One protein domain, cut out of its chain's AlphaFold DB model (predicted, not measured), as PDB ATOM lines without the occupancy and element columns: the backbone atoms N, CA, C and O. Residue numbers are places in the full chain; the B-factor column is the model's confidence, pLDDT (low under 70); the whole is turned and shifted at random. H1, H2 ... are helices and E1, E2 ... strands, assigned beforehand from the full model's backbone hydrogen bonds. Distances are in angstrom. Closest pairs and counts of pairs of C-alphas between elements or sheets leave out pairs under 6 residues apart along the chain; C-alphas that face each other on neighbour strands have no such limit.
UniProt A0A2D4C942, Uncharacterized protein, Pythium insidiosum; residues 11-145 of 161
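AT A GLANCE: This is residues 11 to 145 of the 161 residues of an uncharacterized protein of Pythium insidiosum (UniProt A0A2D4C942). A very small sheet, the strands E1 and E2, sits between a bundle of three helices, H3, H4 and H6, and a region of long loops that holds the short helix H5. H1 is at the side of the bundle next to H3, and its residues 11 to 16 stick out. The printed part has 135 residues with six named helices and two named strands, in the order H1 H2 E1 H3 H4 E2 H5 H6; the sheet, E1 - E2, is antiparallel. The class is mostly helix, though under half of the residues are in named elements. The whole is compact, with a radius of gyration of the C-alphas of 15.6 A and spans of 47 by 35 by 21 A.

IN THESE COORDINATES: E1 is residues 44 to 46 and E2 residues 85 to 87. H3, residues 47 to 57, begins at C-alpha 47 (126.515, 23.930, 96.369) and is 15.1 A long. H4, residues 62 to 73, is 16.4 A long. H6, residues 130 to 139, is 14.4 A long and ends at C-alpha 139 (130.875, 12.690, 113.759). H1, residues 11 to 23, begins at C-alpha 11 (146.696, 28.032, 115.124) and is 18.3 A long. H2 is residues 37 to 40 and H5 residues 108 to 112.

HOW THE PARTS SIT: E1 and E2 are antiparallel at 168 degrees; N 45 and O 86 are 2.8 A apart and N 86 and O 45 2.9 A, both within hydrogen-bond range. The closest C-alphas of E2 and H3, those of Leu 85 and Thr 47, are 6.1 A apart. H3 is the hub, touching H1, H4 and H6. H3, H4 and H6 form an up and down bundle, each helix running against the one before it. H3 and H4, a helical hairpin, touch at a shallow tilt of 10 degrees, opposite ways, with the C-alphas of Ala 54 and Ala 65 closest at 4.6 A. H3 and H6 touch at a shallow tilt of 5 degrees, the same way, closest at Gln 55 and Met 137, 5.7 A between C-alphas. H4 and H6 are close but not clearly touching; their closest C-alphas, of Phe 62 and Met 137, are 7.4 A apart. H1 only just touches H3, with 3 pairs of C-alphas within 8 A and with residues 18 to 21 alone; the closest C-alphas, of Leu 21 and Ala 53, are 6.9 A apart, at a steep tilt of 48 degrees. H2 and H5 touch no helix. In H1, H3, H4, H5 and H6 every O i to N i+4 pair is within hydrogen-bond range; H2 is too short for such a pair.

THE WHOLE: The two C-alphas farthest apart, of Ala 99 and Phe 143, are 49.0 A apart. The printed part has no cut. The links H1 to H2, H4 to E2, E2 to H5 and H5 to H6 are long. Mean pLDDT of the printed part is 85.4, with residues 99 to 103, 113 to 124 and 144 to 145 under 70.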
ATOM      1  N   GLY A  11     147.721  27.207 114.479       89.00
ATOM      2  CA  GLY A  11     146.696  28.032 115.124       89.00
ATOM      3  C   GLY A  11     146.387  29.319 114.355       89.00
ATOM      4  O   GLY A  11     145.226  29.698 114.232       89.00
ATOM      5  N   VAL A  12     147.407  29.961 113.773       91.69
ATOM      6  CA  VAL A  12     147.217  31.154 112.928       91.69
ATOM      7  C   VAL A  12     146.504  30.787 111.629       91.69
ATOM      8  O   VAL A  12     145.646  31.536 111.168       91.69
ATOM      9  N   LEU A  13     146.830  29.628 111.050       91.31
ATOM     10  CA  LEU A  13     146.185  29.150 109.829       91.31
ATOM     11  C   LEU A  13     144.703  28.826 110.061       91.31
ATOM     12  O   LEU A  13     143.864  29.217 109.253       91.31
ATOM     13  N   VAL A  14     144.380  28.157 111.172       92.94
ATOM     14  CA  VAL A  14     142.995  27.846 111.559       92.94
ATOM     15  C   VAL A  14     142.194  29.128 111.782       92.94
ATOM     16  O   VAL A  14     141.091  29.254 111.255       92.94
ATOM     17  N   GLU A  15     142.752  30.109 112.492       94.19
ATOM     18  CA  GLU A  15     142.059  31.376 112.741       94.19
ATOM     19  C   GLU A  15     141.823  32.174 111.448       94.19
ATOM     20  O   GLU A  15     140.732  32.700 111.221       94.19
ATOM     21  N   ALA A  16     142.805  32.198 110.543       95.00
ATOM     22  CA  ALA A  16     142.641  32.809 109.228       95.00
ATOM     23  C   ALA A  16     141.555  32.101 108.397       95.00
ATOM     24  O   ALA A  16     140.719  32.766 107.784       95.00
ATOM     25  N   ALA A  17     141.520  30.763 108.409       95.06
ATOM     26  CA  ALA A  17     140.500  29.987 107.706       95.06
ATOM     27  C   ALA A  17     139.088  30.277 108.243       95.06
ATOM     28  O   ALA A  17     138.166  30.507 107.458       95.06
ATOM     29  N   ARG A  18     138.925  30.349 109.570       95.56
ATOM     30  CA  ARG A  18     137.657  30.739 110.210       95.56
ATOM     31  C   ARG A  18     137.222  32.139 109.809       95.56
ATOM     32  O   ARG A  18     136.065  32.341 109.453       95.56
ATOM     33  N   SER A  19     138.148  33.097 109.831       96.12
ATOM     34  CA  SER A  19     137.869  34.480 109.445       96.12
ATOM     35  C   SER A  19     137.369  34.581 107.999       96.12
ATOM     36  O   SER A  19     136.395  35.287 107.724       96.12
ATOM     37  N   ILE A  20     137.959  33.809 107.080       96.00
ATOM     38  CA  ILE A  20     137.498  33.728 105.688       96.00
ATOM     39  C   ILE A  20     136.077  33.151 105.620       96.00
ATOM     40  O   ILE A  20     135.199  33.788 105.044       96.00
ATOM     41  N   LEU A  21     135.814  32.002 106.254       96.69
ATOM     42  CA  LEU A  21     134.482  31.378 106.244       96.69
ATOM     43  C   LEU A  21     133.400  32.298 106.827       96.69
ATOM     44  O   LEU A  21     132.313  32.404 106.258       96.69
ATOM     45  N   ALA A  22     133.709  32.993 107.925       96.00
ATOM     46  CA  ALA A  22     132.796  33.927 108.572       96.00
ATOM     47  C   ALA A  22     132.529  35.168 107.708       96.00
ATOM     48  O   ALA A  22     131.381  35.582 107.566       96.00
ATOM     49  N   SER A  23     133.567  35.750 107.096       96.06
ATOM     50  CA  SER A  23     133.415  36.932 106.235       96.06
ATOM     51  C   SER A  23     132.667  36.638 104.932       96.06
ATOM     52  O   SER A  23     132.028  37.530 104.380       96.06
ATOM     53  N   HIS A  24     132.708  35.390 104.460       96.44
ATOM     54  CA  HIS A  24     131.992  34.934 103.270       96.44
ATOM     55  C   HIS A  24     130.585  34.394 103.573       96.44
ATOM     56  O   HIS A  24     129.877  33.996 102.645       96.44
ATOM     57  N   PHE A  25     130.158  34.345 104.839       96.50
ATOM     58  CA  PHE A  25     128.807  33.908 105.172       96.50
ATOM     59  C   PHE A  25     127.775  34.927 104.688       96.50
ATOM     60  O   PHE A  25     127.708  36.059 105.169       96.50
ATOM     61  N   ASP A  26     126.933  34.508 103.749       95.12
ATOM     62  CA  ASP A  26     125.838  35.320 103.250       95.12
ATOM     63  C   ASP A  26     124.571  34.992 104.044       95.12
ATOM     64  O   ASP A  26     123.985  33.919 103.894       95.12
ATOM     65  N   SER A  27     124.128  35.919 104.894       93.94
ATOM     66  CA  SER A  27     122.960  35.723 105.761       93.94
ATOM     67  C   SER A  27     121.633  35.629 105.005       93.94
ATOM     68  O   SER A  27     120.691  35.014 105.502       93.94
ATOM     69  N   THR A  28     121.551  36.197 103.799       92.44
ATOM     70  CA  THR A  28     120.346  36.137 102.958       92.44
ATOM     71  C   THR A  28     120.233  34.767 102.299       92.44
ATOM     72  O   THR A  28     119.166  34.143 102.265       92.44
ATOM     73  N   MET A  29     121.362  34.264 101.806       92.50
ATOM     74  CA  MET A  29     121.458  32.916 101.258       92.50
ATOM     75  C   MET A  29     121.476  31.852 102.360       92.50
ATOM     76  O   MET A  29     121.060  30.723 102.120       92.50
ATOM     77  N   GLY A  30     121.882  32.220 103.576       95.25
ATOM     78  CA  GLY A  30     122.042  31.341 104.733       95.25
ATOM     79  C   GLY A  30     123.157  30.308 104.550       95.25
ATOM     80  O   GLY A  30     123.045  29.196 105.068       95.25
ATOM     81  N   ALA A  31     124.190  30.648 103.776       96.44
ATOM     82  CA  ALA A  31     125.343  29.793 103.529       96.44
ATOM     83  C   ALA A  31     126.587  30.610 103.155       96.44
ATOM     84  O   ALA A  31     126.486  31.729 102.650       96.44
ATOM     85  N   THR A  32     127.767  30.026 103.362       97.38
ATOM     86  CA  THR A  32     129.039  30.588 102.892       97.38
ATOM     87  C   THR A  32     129.087  30.648 101.366       97.38
ATOM     88  O   THR A  32     128.974  29.628 100.684       97.38
ATOM     89  N   ALA A  33     129.274  31.855 100.834       94.56
ATOM     90  CA  ALA A  33     129.464  32.102  99.415       94.56
ATOM     91  C   ALA A  33     130.900  31.749  98.978       94.56
ATOM     92  O   ALA A  33     131.843  31.858  99.767       94.56
ATOM     93  N   PRO A  34     131.111  31.362  97.706       92.12
ATOM     94  CA  PRO A  34     132.448  31.042  97.202       92.12
ATOM     95  C   PRO A  34     133.389  32.259  97.181       92.12
ATOM     96  O   PRO A  34     134.605  32.100  97.230       92.12
ATOM     97  N   ALA A  35     132.834  33.472  97.123       88.94
ATOM     98  CA  ALA A  35     133.553  34.738  97.197       88.94
ATOM     99  C   ALA A  35     132.610  35.858  97.668       88.94
ATOM    100  O   ALA A  35     131.387  35.694  97.669       88.94
ATOM    101  N   LEU A  36     133.175  37.004  98.052       89.44
ATOM    102  CA  LEU A  36     132.396  38.168  98.472       89.44
ATOM    103  C   LEU A  36     131.583  38.743  97.301       89.44
ATOM    104  O   LEU A  36     132.063  38.829  96.167       89.44
ATOM    105  N   VAL A  37     130.369  39.223  97.583       85.75
ATOM    106  CA  VAL A  37     129.516  39.904  96.586       85.75
ATOM    107  C   VAL A  37     130.193  41.165  96.038       85.75
ATOM    108  O   VAL A  37     130.019  41.500  94.874       85.75
ATOM    109  N   THR A  38     131.021  41.839  96.839       86.06
ATOM    110  CA  THR A  38     131.805  43.008  96.405       86.06
ATOM    111  C   THR A  38     132.895  42.675  95.388       86.06
ATOM    112  O   THR A  38     133.348  43.577  94.690       86.06
ATOM    113  N   GLN A  39     133.315  41.410  95.302       85.12
ATOM    114  CA  GLN A  39     134.288  40.929  94.317       85.12
ATOM    115  C   GLN A  39     133.571  40.365  93.088       85.12
ATOM    116  O   GLN A  39     133.837  40.766  91.963       85.12
ATOM    117  N   THR A  40     132.582  39.502  93.319       81.44
ATOM    118  CA  THR A  40     131.852  38.806  92.248       81.44
ATOM    119  C   THR A  40     130.796  39.667  91.555       81.44
ATOM    120  O   THR A  40     130.364  39.340  90.454       81.44
ATOM    121  N   GLY A  41     130.351  40.756  92.187       84.50
ATOM    122  CA  GLY A  41     129.350  41.691  91.667       84.50
ATOM    123  C   GLY A  41     127.895  41.239  91.823       84.50
ATOM    124  O   GLY A  41     126.987  42.019  91.539       84.50
ATOM    125  N   PHE A  42     127.639  40.007  92.272       86.19
ATOM    126  CA  PHE A  42     126.288  39.474  92.454       86.19
ATOM    127  C   PHE A  42     126.262  38.306  93.448       86.19
ATOM    128  O   PHE A  42     127.250  37.608  93.672       86.19
ATOM    129  N   GLN A  43     125.096  38.068  94.038       89.62
ATOM    130  CA  GLN A  43     124.907  37.047  95.063       89.62
ATOM    131  C   GLN A  43     124.686  35.658  94.456       89.62
ATOM    132  O   GLN A  43     123.746  35.453  93.685       89.62
ATOM    133  N   HIS A  44     125.513  34.680  94.828       90.06
ATOM    134  CA  HIS A  44     125.330  33.287  94.420       90.06
ATOM    135  C   HIS A  44     125.978  32.297  95.393       90.06
ATOM    136  O   HIS A  44     126.905  32.635  96.127       90.06
ATOM    137  N   LEU A  45     125.513  31.050  95.348       91.62
ATOM    138  CA  LEU A  45     126.115  29.907  96.023       91.62
ATOM    139  C   LEU A  45     126.519  28.850  95.007       91.62
ATOM    140  O   LEU A  45     125.746  28.518  94.109       91.62
ATOM    141  N   LYS A  46     127.691  28.254  95.220       92.25
ATOM    142  CA  LYS A  46     128.051  26.961  94.641       92.25
ATOM    143  C   LYS A  46     127.820  25.898  95.700       92.25
ATOM    144  O   LYS A  46     128.405  25.955  96.777       92.25
ATOM    145  N   THR A  47     126.969  24.930  95.395       93.06
ATOM    146  CA  THR A  47     126.515  23.930  96.369       93.06
ATOM    147  C   THR A  47     127.663  23.104  96.937       93.06
ATOM    148  O   THR A  47     127.712  22.877  98.140       93.06
ATOM    149  N   LEU A  48     128.614  22.698  96.091       94.00
ATOM    150  CA  LEU A  48     129.823  21.990  96.520       94.00
ATOM    151  C   LEU A  48     130.604  22.800  97.567       94.00
ATOM    152  O   LEU A  48     130.892  22.300  98.652       94.00
ATOM    153  N   ASP A  49     130.893  24.059  97.249       95.44
ATOM    154  CA  ASP A  49     131.697  24.947  98.088       95.44
ATOM    155  C   ASP A  49     130.985  25.220  99.422       95.44
ATOM    156  O   ASP A  49     131.593  25.133 100.488       95.44
ATOM    157  N   ALA A  50     129.670  25.451  99.379       96.81
ATOM    158  CA  ALA A  50     128.850  25.673 100.564       96.81
ATOM    159  C   ALA A  50     128.750  24.423 101.463       96.81
ATOM    160  O   ALA A  50     128.726  24.548 102.690       96.81
ATOM    161  N   LEU A  51     128.716  23.217 100.884       97.38
ATOM    162  CA  LEU A  51     128.737  21.957 101.638       97.38
ATOM    163  C   LEU A  51     130.087  21.750 102.336       97.38
ATOM    164  O   LEU A  51     130.122  21.428 103.523       97.38
ATOM    165  N   LEU A  52     131.196  21.985 101.633       97.38
ATOM    166  CA  LEU A  52     132.536  21.887 102.220       97.38
ATOM    167  C   LEU A  52     132.755  22.939 103.316       97.38
ATOM    168  O   LEU A  52     133.325  22.627 104.360       97.38
ATOM    169  N   ALA A  53     132.240  24.158 103.124       97.88
ATOM    170  CA  ALA A  53     132.238  25.187 104.158       97.88
ATOM    171  C   ALA A  53     131.431  24.755 105.391       97.88
ATOM    172  O   ALA A  53     131.907  24.924 106.510       97.88
ATOM    173  N   ALA A  54     130.259  24.134 105.213       98.00
ATOM    174  CA  ALA A  54     129.475  23.610 106.332       98.00
ATOM    175  C   ALA A  54     130.255  22.539 107.112       98.00
ATOM    176  O   ALA A  54     130.290  22.580 108.339       98.00
ATOM    177  N   GLN A  55     130.941  21.624 106.415       97.50
ATOM    178  CA  GLN A  55     131.803  20.634 107.063       97.50
ATOM    179  C   GLN A  55     132.910  21.296 107.892       97.50
ATOM    180  O   GLN A  55     133.156  20.880 109.020       97.50
ATOM    181  N   ALA A  56     133.567  22.322 107.343       96.94
ATOM    182  CA  ALA A  56     134.625  23.045 108.041       96.94
ATOM    183  C   ALA A  56     134.090  23.773 109.285       96.94
ATOM    184  O   ALA A  56     134.663  23.635 110.362       96.94
ATOM    185  N   ILE A  57     132.960  24.475 109.160       97.38
ATOM    186  CA  ILE A  57     132.312  25.188 110.272       97.38
ATOM    187  C   ILE A  57     131.901  24.221 111.390       97.38
ATOM    188  O   ILE A  57     131.992  24.572 112.564       97.38
ATOM    189  N   ALA A  58     131.504  22.987 111.057       97.00
ATOM    190  CA  ALA A  58     131.053  22.003 112.041       97.00
ATOM    191  C   ALA A  58     132.123  21.612 113.074       97.00
ATOM    192  O   ALA A  58     131.767  21.083 114.125       97.00
ATOM    193  N   HIS A  59     133.408  21.866 112.800       93.88
ATOM    194  CA  HIS A  59     134.482  21.656 113.773       93.88
ATOM    195  C   HIS A  59     134.421  22.626 114.962       93.88
ATOM    196  O   HIS A  59     134.928  22.285 116.029       93.88
ATOM    197  N   ASP A  60     133.791  23.791 114.790       91.69
ATOM    198  CA  ASP A  60     133.750  24.862 115.791       91.69
ATOM    199  C   ASP A  60     132.324  25.214 116.233       91.69
ATOM    200  O   ASP A  60     132.080  25.448 117.414       91.69
ATOM    201  N   ASP A  61     131.378  25.239 115.291       94.62
ATOM    202  CA  ASP A  61     129.971  25.576 115.520       94.62
ATOM    203  C   ASP A  61     129.075  24.619 114.719       94.62
ATOM    204  O   ASP A  61     128.641  24.887 113.592       94.62
ATOM    205  N   PHE A  62     128.811  23.453 115.315       95.44
ATOM    206  CA  PHE A  62     127.965  22.422 114.716       95.44
ATOM    207  C   PHE A  62     126.558  22.940 114.384       95.44
ATOM    208  O   PHE A  62     126.007  22.595 113.337       95.44
ATOM    209  N   ASP A  63     125.972  23.782 115.234       94.94
ATOM    210  CA  ASP A  63     124.612  24.273 115.028       94.94
ATOM    211  C   ASP A  63     124.534  25.232 113.839       94.94
ATOM    212  O   ASP A  63     123.590  25.166 113.044       94.94
ATOM    213  N   HIS A  64     125.534  26.102 113.675       95.88
ATOM    214  CA  HIS A  64     125.661  26.938 112.486       95.88
ATOM    215  C   HIS A  64     125.827  26.091 111.228       95.88
ATOM    216  O   HIS A  64     125.088  26.288 110.258       95.88
ATOM    217  N   ALA A  65     126.726  25.109 111.258       97.25
ATOM    218  CA  ALA A  65     126.923  24.198 110.139       97.25
ATOM    219  C   ALA A  65     125.637  23.438 109.780       97.25
ATOM    220  O   ALA A  65     125.279  23.345 108.607       97.25
ATOM    221  N   ALA A  66     124.893  22.940 110.771       96.25
ATOM    222  CA  ALA A  66     123.634  22.229 110.562       96.25
ATOM    223  C   ALA A  66     122.547  23.132 109.958       96.25
ATOM    224  O   ALA A  66     121.786  22.688 109.092       96.25
ATOM    225  N   ARG A  67     122.470  24.406 110.369       97.25
ATOM    226  CA  ARG A  67     121.573  25.395 109.745       97.25
ATOM    227  C   ARG A  67     121.951  25.648 108.285       97.25
ATOM    228  O   ARG A  67     121.067  25.580 107.432       97.25
ATOM    229  N   GLN A  68     123.235  25.858 107.991       97.38
ATOM    230  CA  GLN A  68     123.730  26.022 106.620       97.38
ATOM    231  C   GLN A  68     123.443  24.784 105.761       97.38
ATOM    232  O   GLN A  68     122.920  24.905 104.659       97.38
ATOM    233  N   PHE A  69     123.704  23.581 106.274       97.25
ATOM    234  CA  PHE A  69     123.447  22.334 105.554       97.25
ATOM    235  C   PHE A  69     121.959  22.165 105.208       97.25
ATOM    236  O   PHE A  69     121.610  21.891 104.060       97.25
ATOM    237  N   ARG A  70     121.054  22.409 106.168       96.19
ATOM    238  CA  ARG A  70     119.599  22.397 105.922       96.19
ATOM    239  C   ARG A  70     119.183  23.455 104.903       96.19
ATOM    240  O   ARG A  70     118.322  23.192 104.067       96.19
ATOM    241  N   ARG A  71     119.799  24.638 104.951       95.44
ATOM    242  CA  ARG A  71     119.545  25.706 103.985       95.44
ATOM    243  C   ARG A  71     119.965  25.301 102.576       95.44
ATOM    244  O   ARG A  71     119.182  25.495 101.653       95.44
ATOM    245  N   ILE A  72     121.126  24.670 102.412       94.50
ATOM    246  CA  ILE A  72     121.570  24.135 101.117       94.50
ATOM    247  C   ILE A  72     120.545  23.130 100.575       94.50
ATOM    248  O   ILE A  72     120.128  23.246  99.426       94.50
ATOM    249  N   LEU A  73     120.071  22.200 101.412       93.38
ATOM    250  CA  LEU A  73     119.052  21.224 101.010       93.38
ATOM    251  C   LEU A  73     117.698  21.851 100.658       93.38
ATOM    252  O   LEU A  73     116.959  21.271  99.871       93.38
ATOM    253  N   SER A  74     117.372  23.039 101.173       92.50
ATOM    254  CA  SER A  74     116.136  23.738 100.787       92.50
ATOM    255  C   SER A  74     116.117  24.193  99.322       92.50
ATOM    256  O   SER A  74     115.049  24.497  98.802       92.50
ATOM    257  N   TYR A  75     117.272  24.200  98.647       89.12
ATOM    258  CA  TYR A  75     117.376  24.450  97.207       89.12
ATOM    259  C   TYR A  75     117.210  23.186  96.352       89.12
ATOM    260  O   TYR A  75     117.299  23.266  95.126       89.12
ATOM    261  N   GLN A  76     116.993  22.021  96.973       87.94
ATOM    262  CA  GLN A  76     116.703  20.783  96.259       87.94
ATOM    263  C   GLN A  76     115.410  20.931  95.447       87.94
ATOM    264  O   GLN A  76     114.389  21.409  95.938       87.94
ATOM    265  N   GLN A  77     115.468  20.517  94.189       84.31
ATOM    266  CA  GLN A  77     114.333  20.529  93.278       84.31
ATOM    267  C   GLN A  77     113.338  19.405  93.629       84.31
ATOM    268  O   GLN A  77     113.710  18.440  94.303       84.31
ATOM    269  N   PRO A  78     112.075  19.482  93.164       85.12
ATOM    270  CA  PRO A  78     111.049  18.479  93.476       85.12
ATOM    271  C   PRO A  78     111.391  17.035  93.074       85.12
ATOM    272  O   PRO A  78     110.829  16.097  93.629       85.12
ATOM    273  N   ASP A  79     112.297  16.847  92.114       82.56
ATOM    274  CA  ASP A  79     112.800  15.544  91.661       82.56
ATOM    275  C   ASP A  79     113.973  15.008  92.509       82.56
ATOM    276  O   ASP A  79     114.491  13.923  92.245       82.56
ATOM    277  N   GLY A  80     114.395  15.753  93.534       85.25
ATOM    278  CA  GLY A  80     115.525  15.418  94.392       85.25
ATOM    279  C   GLY A  80     116.870  15.958  93.896       85.25
ATOM    280  O   GLY A  80     117.880  15.772  94.582       85.25
ATOM    281  N   ALA A  81     116.918  16.647  92.755       84.94
ATOM    282  CA  ALA A  81     118.143  17.237  92.235       84.94
ATOM    283  C   ALA A  81     118.612  18.414  93.098       84.94
ATOM    284  O   ALA A  81     117.887  19.387  93.302       84.94
ATOM    285  N   LEU A  82     119.862  18.368  93.562       88.56
ATOM    286  CA  LEU A  82     120.496  19.516  94.201       88.56
ATOM    287  C   LEU A  82     121.233  20.342  93.129       88.56
ATOM    288  O   LEU A  82     122.145  19.810  92.478       88.56
ATOM    289  N   PRO A  83     120.861  21.616  92.910       88.38
ATOM    290  CA  PRO A  83     121.472  22.432  91.869       88.38
ATOM    291  C   PRO A  83     122.947  22.680  92.185       88.38
ATOM    292  O   PRO A  83     123.321  22.859  93.340       88.38
ATOM    293  N   PHE A  84     123.802  22.724  91.166       88.25
ATOM    294  CA  PHE A  84     125.215  23.079  91.318       88.25
ATOM    295  C   PHE A  84     125.402  24.539  91.746       88.25
ATOM    296  O   PHE A  84     126.282  24.845  92.550       88.25
ATOM    297  N   LEU A  85     124.568  25.428  91.203       89.06
ATOM    298  CA  LEU A  85     124.628  26.869  91.401       89.06
ATOM    299  C   LEU A  85     123.232  27.408  91.734       89.06
ATOM    300  O   LEU A  85     122.248  27.060  91.075       89.06
ATOM    301  N   VAL A  86     123.176  28.281  92.733       89.81
ATOM    302  CA  VAL A  86     121.965  28.967  93.195       89.81
ATOM    303  C   VAL A  86     122.234  30.467  93.162       89.81
ATOM    304  O   VAL A  86     123.171  30.935  93.807       89.81
ATOM    305  N   TYR A  87     121.432  31.234  92.425       89.50
ATOM    306  CA  TYR A  87     121.508  32.698  92.474       89.50
ATOM    307  C   TYR A  87     120.679  33.235  93.635       89.50
ATOM    308  O   TYR A  87     119.632  32.682  93.975       89.50
ATOM    309  N   GLY A  88     121.154  34.314  94.246       88.94
ATOM    310  CA  GLY A  88     120.442  34.953  95.340       88.94
ATOM    311  C   GLY A  88     119.310  35.873  94.902       88.94
ATOM    312  O   GLY A  88     119.220  36.240  93.731       88.94
ATOM    313  N   PRO A  89     118.449  36.287  95.845       87.38
ATOM    314  CA  PRO A  89     117.303  37.151  95.566       87.38
ATOM    315  C   PRO A  89     117.674  38.534  95.011       87.38
ATOM    316  O   PRO A  89     116.817  39.195  94.433       87.38
ATOM    317  N   SER A  90     118.922  38.988  95.170       85.00
ATOM    318  CA  SER A  90     119.394  40.247  94.574       85.00
ATOM    319  C   SER A  90     119.690  40.151  93.073       85.00
ATOM    320  O   SER A  90     119.934  41.170  92.428       85.00
ATOM    321  N   VAL A  91     119.675  38.943  92.503       85.69
ATOM    322  CA  VAL A  91     119.997  38.700  91.100       85.69
ATOM    323  C   VAL A  91     118.727  38.701  90.257       85.69
ATOM    324  O   VAL A  91     117.843  37.869  90.457       85.69
ATOM    325  N   ASP A  92     118.658  39.592  89.263       85.50
ATOM    326  CA  ASP A  92     117.560  39.598  88.293       85.50
ATOM    327  C   ASP A  92     117.554  38.276  87.504       85.50
ATOM    328  O   ASP A  92     118.521  37.944  86.808       85.50
ATOM    329  N   PRO A  93     116.471  37.491  87.563       80.19
ATOM    330  CA  PRO A  93     116.456  36.184  86.935       80.19
ATOM    331  C   PRO A  93     116.222  36.258  85.410       80.19
ATOM    332  O   PRO A  93     116.249  35.236  84.720       80.19
ATOM    333  N   THR A  94     115.964  37.449  84.866       83.19
ATOM    334  CA  THR A  94     115.952  37.753  83.426       83.19
ATOM    335  C   THR A  94     117.320  38.214  82.909       83.19
ATOM    336  O   THR A  94     117.505  38.350  81.694       83.19
ATOM    337  N   GLN A  95     118.307  38.374  83.803       81.44
ATOM    338  CA  GLN A  95     119.664  38.778  83.461       81.44
ATOM    339  C   GLN A  95     120.327  37.745  82.542       81.44
ATOM    340  O   GLN A  95     120.506  36.576  82.892       81.44
ATOM    341  N   ARG A  96     120.719  38.196  81.345       78.69
ATOM    342  CA  ARG A  96     121.431  37.378  80.344       78.69
ATOM    343  C   ARG A  96     122.948  37.437  80.476       78.69
ATOM    344  O   ARG A  96     123.627  36.538  79.988       78.69
ATOM    345  N   TRP A  97     123.465  38.484  81.111       72.25
ATOM    346  CA  TRP A  97     124.895  38.746  81.229       72.25
ATOM    347  C   TRP A  97     125.194  39.608  82.454       72.25
ATOM    348  O   TRP A  97     124.494  40.592  82.671       72.25
ATOM    349  N   PHE A  98     126.236  39.299  83.220       72.19
ATOM    350  CA  PHE A  98     126.739  40.204  84.256       72.19
ATOM    351  C   PHE A  98     127.795  41.124  83.635       72.19
ATOM    352  O   PHE A  98     128.849  40.668  83.201       72.19
ATOM    353  N   ALA A  99     127.482  42.416  83.513       58.72
ATOM    354  CA  ALA A  99     128.427  43.413  83.021       58.72
ATOM    355  C   ALA A  99     129.385  43.803  84.159       58.72
ATOM    356  O   ALA A  99     129.141  44.776  84.866       58.72
ATOM    357  N   SER A 100     130.435  43.009  84.366       56.72
ATOM    358  CA  SER A 100     131.484  43.248  85.365       56.72
ATOM    359  C   SER A 100     132.871  42.906  84.817       56.72
ATOM    360  O   SER A 100     133.000  42.118  83.877       56.72
ATOM    361  N   ASP A 101     133.901  43.484  85.443       53.34
ATOM    362  CA  ASP A 101     135.318  43.199  85.166       53.34
ATOM    363  C   ASP A 101     135.694  41.742  85.510       53.34
ATOM    364  O   ASP A 101     136.644  41.188  84.962       53.34
ATOM    365  N   GLU A 102     134.898  41.090  86.362       56.19
ATOM    366  CA  GLU A 102     134.941  39.653  86.627       56.19
ATOM    367  C   GLU A 102     133.760  38.981  85.923       56.19
ATOM    368  O   GLU A 102     132.612  39.063  86.357       56.19
ATOM    369  N   THR A 103     134.012  38.376  84.765       56.91
ATOM    370  CA  THR A 103     132.950  37.831  83.918       56.91
ATOM    371  C   THR A 103     132.458  36.489  84.461       56.91
ATOM    372  O   THR A 103     133.160  35.483  84.368       56.91
ATOM    373  N   PHE A 104     131.234  36.438  84.992       70.06
ATOM    374  CA  PHE A 104     130.582  35.178  85.352       70.06
ATOM    375  C   PHE A 104     129.573  34.764  84.276       70.06
ATOM    376  O   PHE A 104     128.593  35.463  84.012       70.06
ATOM    377  N   PHE A 105     129.801  33.604  83.663       72.88
ATOM    378  CA  PHE A 105     128.907  32.991  82.684       72.88
ATOM    379  C   PHE A 105     128.729  31.496  83.009       72.88
ATOM    380  O   PHE A 105     129.719  30.845  83.348       72.88
ATOM    381  N   PRO A 106     127.518  30.925  82.864       77.75
ATOM    382  CA  PRO A 106     126.289  31.554  82.369       77.75
ATOM    383  C   PRO A 106     125.556  32.393  83.422       77.75
ATOM    384  O   PRO A 106     125.769  32.214  84.616       77.75
ATOM    385  N   ALA A 107     124.692  33.308  82.976       82.12
ATOM    386  CA  ALA A 107     123.794  34.095  83.827       82.12
ATOM    387  C   ALA A 107     122.412  33.410  83.965       82.12
ATOM    388  O   ALA A 107     122.097  32.527  83.162       82.12
ATOM    389  N   PRO A 108     121.553  33.815  84.918       81.56
ATOM    390  CA  PRO A 108     120.250  33.191  85.166       81.56
ATOM    391  C   PRO A 108     119.388  32.899  83.932       81.56
ATOM    392  O   PRO A 108     118.839  31.804  83.796       81.56
ATOM    393  N   ALA A 109     119.289  33.849  82.997       81.06
ATOM    394  CA  ALA A 109     118.422  33.696  81.832       81.06
ATOM    395  C   ALA A 109     118.869  32.574  80.878       81.06
ATOM    396  O   ALA A 109     118.037  32.044  80.143       81.06
ATOM    397  N   PHE A 110     120.150  32.191  80.897       81.25
ATOM    398  CA  PHE A 110     120.655  31.045  80.135       81.25
ATOM    399  C   PHE A 110     120.095  29.715  80.665       81.25
ATOM    400  O   PHE A 110     119.789  28.803  79.900       81.25
ATOM    401  N   TRP A 111     119.932  29.598  81.982       76.19
ATOM    402  CA  TRP A 111     119.461  28.364  82.613       76.19
ATOM    403  C   TRP A 111     117.949  28.178  82.472       76.19
ATOM    404  O   TRP A 111     117.472  27.066  82.264       76.19
ATOM    405  N   ARG A 112     117.187  29.277  82.468       70.81
ATOM    406  CA  ARG A 112     115.740  29.237  82.204       70.81
ATOM    407  C   ARG A 112     115.373  28.792  80.796       70.81
ATOM    408  O   ARG A 112     114.331  28.178  80.612       70.81
ATOM    409  N   SER A 113     116.186  29.112  79.789       56.03
ATOM    410  CA  SER A 113     115.896  28.677  78.418       56.03
ATOM    411  C   SER A 113     116.171  27.187  78.198       56.03
ATOM    412  O   SER A 113     115.727  26.634  77.195       56.03
ATOM    413  N   THR A 114     116.897  26.543  79.117       56.34
ATOM    414  CA  THR A 114     117.347  25.151  78.994       56.34
ATOM    415  C   THR A 114     116.592  24.181  79.900       56.34
ATOM    416  O   THR A 114     116.627  22.979  79.640       56.34
ATOM    417  N   ALA A 115     115.866  24.664  80.910       54.47
ATOM    418  CA  ALA A 115     115.131  23.812  81.835       54.47
ATOM    419  C   ALA A 115     113.767  24.413  82.204       54.47
ATOM    420  O   ALA A 115     113.634  25.622  82.378       54.47
ATOM    421  N   ASN A 116     112.748  23.560  82.357       52.81
ATOM    422  CA  ASN A 116     111.389  23.935  82.778       52.81
ATOM    423  C   ASN A 116     111.345  24.214  84.299       52.81
ATOM    424  O   ASN A 116     110.482  23.719  85.020       52.81
ATOM    425  N   VAL A 117     112.360  24.925  84.796       53.19
ATOM    426  CA  VAL A 117     112.633  25.160  86.212       53.19
ATOM    427  C   VAL A 117     112.070  26.536  86.545       53.19
ATOM    428  O   VAL A 117     112.454  27.551  85.964       53.19
ATOM    429  N   THR A 118     111.093  26.559  87.447       51.06
ATOM    430  CA  THR A 118     110.413  27.779  87.904       51.06
ATOM    431  C   THR A 118     111.320  28.669  88.754       51.06
ATOM    432  O   THR A 118     111.101  29.877  88.826       51.06
ATOM    433  N   ASP A 119     112.370  28.085  89.328       53.09
ATOM    434  CA  ASP A 119     113.380  28.774  90.119       53.09
ATOM    435  C   ASP A 119     114.639  29.088  89.313       53.09
ATOM    436  O   ASP A 119     114.978  28.439  88.328       53.09
ATOM    437  N   VAL A 120     115.378  30.095  89.768       56.12
ATOM    438  CA  VAL A 120     116.650  30.565  89.187       56.12
ATOM    439  C   VAL A 120     117.781  29.524  89.338       56.12
ATOM    440  O   VAL A 120     118.948  29.817  89.113       56.12
ATOM    441  N   ASN A 121     117.456  28.299  89.743       60.72
ATOM    442  CA  ASN A 121     118.404  27.257  90.093       60.72
ATOM    443  C   ASN A 121     118.912  26.551  88.834       60.72
ATOM    444  O   ASN A 121     118.158  26.227  87.917       60.72
ATOM    445  N   VAL A 122     120.223  26.329  88.785       63.34
ATOM    446  CA  VAL A 122     120.899  25.799  87.599       63.34
ATOM    447  C   VAL A 122     120.578  24.317  87.381       63.34
ATOM    448  O   VAL A 122     120.619  23.522  88.315       63.34
ATOM    449  N   ALA A 123     120.315  23.940  86.124       59.38
ATOM    450  CA  ALA A 123     119.988  22.574  85.691       59.38
ATOM    451  C   ALA A 123     121.181  21.591  85.698       59.38
ATOM    452  O   ALA A 123     121.034  20.419  85.358       59.38
ATOM    453  N   VAL A 124     122.375  22.064  86.061       66.75
ATOM    454  CA  VAL A 124     123.557  21.227  86.292       66.75
ATOM    455  C   VAL A 124     123.543  20.774  87.742       66.75
ATOM    456  O   VAL A 124     123.380  21.589  88.647       66.75
ATOM    457  N   LEU A 125     123.728  19.475  87.957       77.00
ATOM    458  CA  LEU A 125     123.724  18.875  89.286       77.00
ATOM    459  C   LEU A 125     125.061  19.089  89.993       77.00
ATOM    460  O   LEU A 125     126.127  19.001  89.379       77.00
ATOM    461  N   ALA A 126     125.002  19.335  91.300       79.56
ATOM    462  CA  ALA A 126     126.191  19.274  92.137       79.56
ATOM    463  C   ALA A 126     126.729  17.827  92.210       79.56
ATOM    464  O   ALA A 126     125.942  16.878  92.146       79.56
ATOM    465  N   PRO A 127     128.047  17.623  92.406       83.19
ATOM    466  CA  PRO A 127     128.572  16.319  92.799       83.19
ATOM    467  C   PRO A 127     127.845  15.786  94.051       83.19
ATOM    468  O   PRO A 127     127.586  16.570  94.969       83.19
ATOM    469  N   PRO A 128     127.530  14.478  94.136       88.62
ATOM    470  CA  PRO A 128     126.670  13.918  95.183       88.62
ATOM    471  C   PRO A 128     127.400  13.712  96.527       88.62
ATOM    472  O   PRO A 128     127.290  12.663  97.149       88.62
ATOM    473  N   ILE A 129     128.140  14.719  96.999       92.50
ATOM    474  CA  ILE A 129     128.944  14.648  98.232       92.50
ATOM    475  C   ILE A 129     128.164  15.020  99.501       92.50
ATOM    476  O   ILE A 129     128.714  14.993 100.599       92.50
ATOM    477  N   ALA A 130     126.892  15.411  99.374       93.94
ATOM    478  CA  ALA A 130     126.094  15.885 100.506       93.94
ATOM    479  C   ALA A 130     125.989  14.830 101.620       93.94
ATOM    480  O   ALA A 130     126.039  15.177 102.796       93.94
ATOM    481  N   ALA A 131     125.901  13.545 101.257       94.19
ATOM    482  CA  ALA A 131     125.876  12.447 102.221       94.19
ATOM    483  C   ALA A 131     127.219  12.280 102.953       94.19
ATOM    484  O   ALA A 131     127.227  12.117 104.172       94.19
ATOM    485  N   ASP A 132     128.342  12.382 102.238       96.00
ATOM    486  CA  ASP A 132     129.677  12.308 102.844       96.00
ATOM    487  C   ASP A 132     129.895  13.464 103.825       96.00
ATOM    488  O   ASP A 132     130.333  13.248 104.954       96.00
ATOM    489  N   VAL A 133     129.512  14.681 103.431       96.69
ATOM    490  CA  VAL A 133     129.572  15.873 104.288       96.69
ATOM    491  C   VAL A 133     128.683  15.712 105.518       96.69
ATOM    492  O   VAL A 133     129.146  15.940 106.635       96.69
ATOM    493  N   ALA A 134     127.435  15.262 105.347       95.44
ATOM    494  CA  ALA A 134     126.528  15.006 106.466       95.44
ATOM    495  C   ALA A 134     127.122  13.995 107.454       95.44
ATOM    496  O   ALA A 134     127.031  14.183 108.666       95.44
ATOM    497  N   TRP A 135     127.765  12.943 106.944       95.06
ATOM    498  CA  TRP A 135     128.423  11.940 107.771       95.06
ATOM    499  C   TRP A 135     129.621  12.506 108.542       95.06
ATOM    500  O   TRP A 135     129.777  12.209 109.728       95.06
ATOM    501  N   GLN A 136     130.448  13.350 107.913       96.19
ATOM    502  CA  GLN A 136     131.549  14.016 108.618       96.19
ATOM    503  C   GLN A 136     131.037  14.979 109.688       96.19
ATOM    504  O   GLN A 136     131.540  14.963 110.805       96.19
ATOM    505  N   MET A 137     129.995  15.757 109.389       95.75
ATOM    506  CA  MET A 137     129.367  16.639 110.375       95.75
ATOM    507  C   MET A 137     128.777  15.843 111.540       95.75
ATOM    508  O   MET A 137     128.996  16.199 112.692       95.75
ATOM    509  N   TYR A 138     128.078  14.738 111.271       92.75
ATOM    510  CA  TYR A 138     127.494  13.885 112.309       92.75
ATOM    511  C   TYR A 138     128.538  13.378 113.316       92.75
ATOM    512  O   TYR A 138     128.261  13.309 114.509       92.75
ATOM    513  N   ARG A 139     129.766  13.086 112.869       92.12
ATOM    514  CA  ARG A 139     130.875  12.690 113.759       92.12
ATOM    515  C   ARG A 139     131.332  13.799 114.710       92.12
ATOM    516  O   ARG A 139     131.980  13.496 115.707       92.12
ATOM    517  N   LEU A 140     131.015  15.050 114.390       92.00
ATOM    518  CA  LEU A 140     131.317  16.242 115.180       92.00
ATOM    519  C   LEU A 140     130.111  16.697 116.017       92.00
ATOM    520  O   LEU A 140     130.209  17.681 116.747       92.00
ATOM    521  N   ALA A 141     128.971  16.005 115.912       87.94
ATOM    522  CA  ALA A 141     127.748  16.395 116.592       87.94
ATOM    523  C   ALA A 141     127.917  16.349 118.123       87.94
ATOM    524  O   ALA A 141     128.418  15.353 118.659       87.94
ATOM    525  N   PRO A 142     127.433  17.374 118.849       81.62
ATOM    526  CA  PRO A 142     127.284  17.301 120.294       81.62
ATOM    527  C   PRO A 142     126.423  16.099 120.696       81.62
ATOM    528  O   PRO A 142     125.534  15.671 119.955       81.62
ATOM    529  N   PHE A 143     126.654  15.579 121.901       71.94
ATOM    530  CA  PHE A 143     125.969  14.392 122.422       71.94
ATOM    531  C   PHE A 143     124.431  14.483 122.320       71.94
ATOM    532  O   PHE A 143     123.778  13.519 121.924       71.94
ATOM    533  N   GLU A 144     123.854  15.655 122.596       62.44
ATOM    534  CA  GLU A 144     122.407  15.910 122.506       62.44
ATOM    535  C   GLU A 144     121.871  15.782 121.071       62.44
ATOM    536  O   GLU A 144     120.878  15.089 120.833       62.44
ATOM    537  N   SER A 145     122.586  16.359 120.100       65.00
ATOM    538  CA  SER A 145     122.274  16.258 118.672       65.00
ATOM    539  C   SER A 145     122.382  14.819 118.160       65.00
ATOM    540  O   SER A 145     121.541  14.380 117.376       65.00
TER     541      SER A 145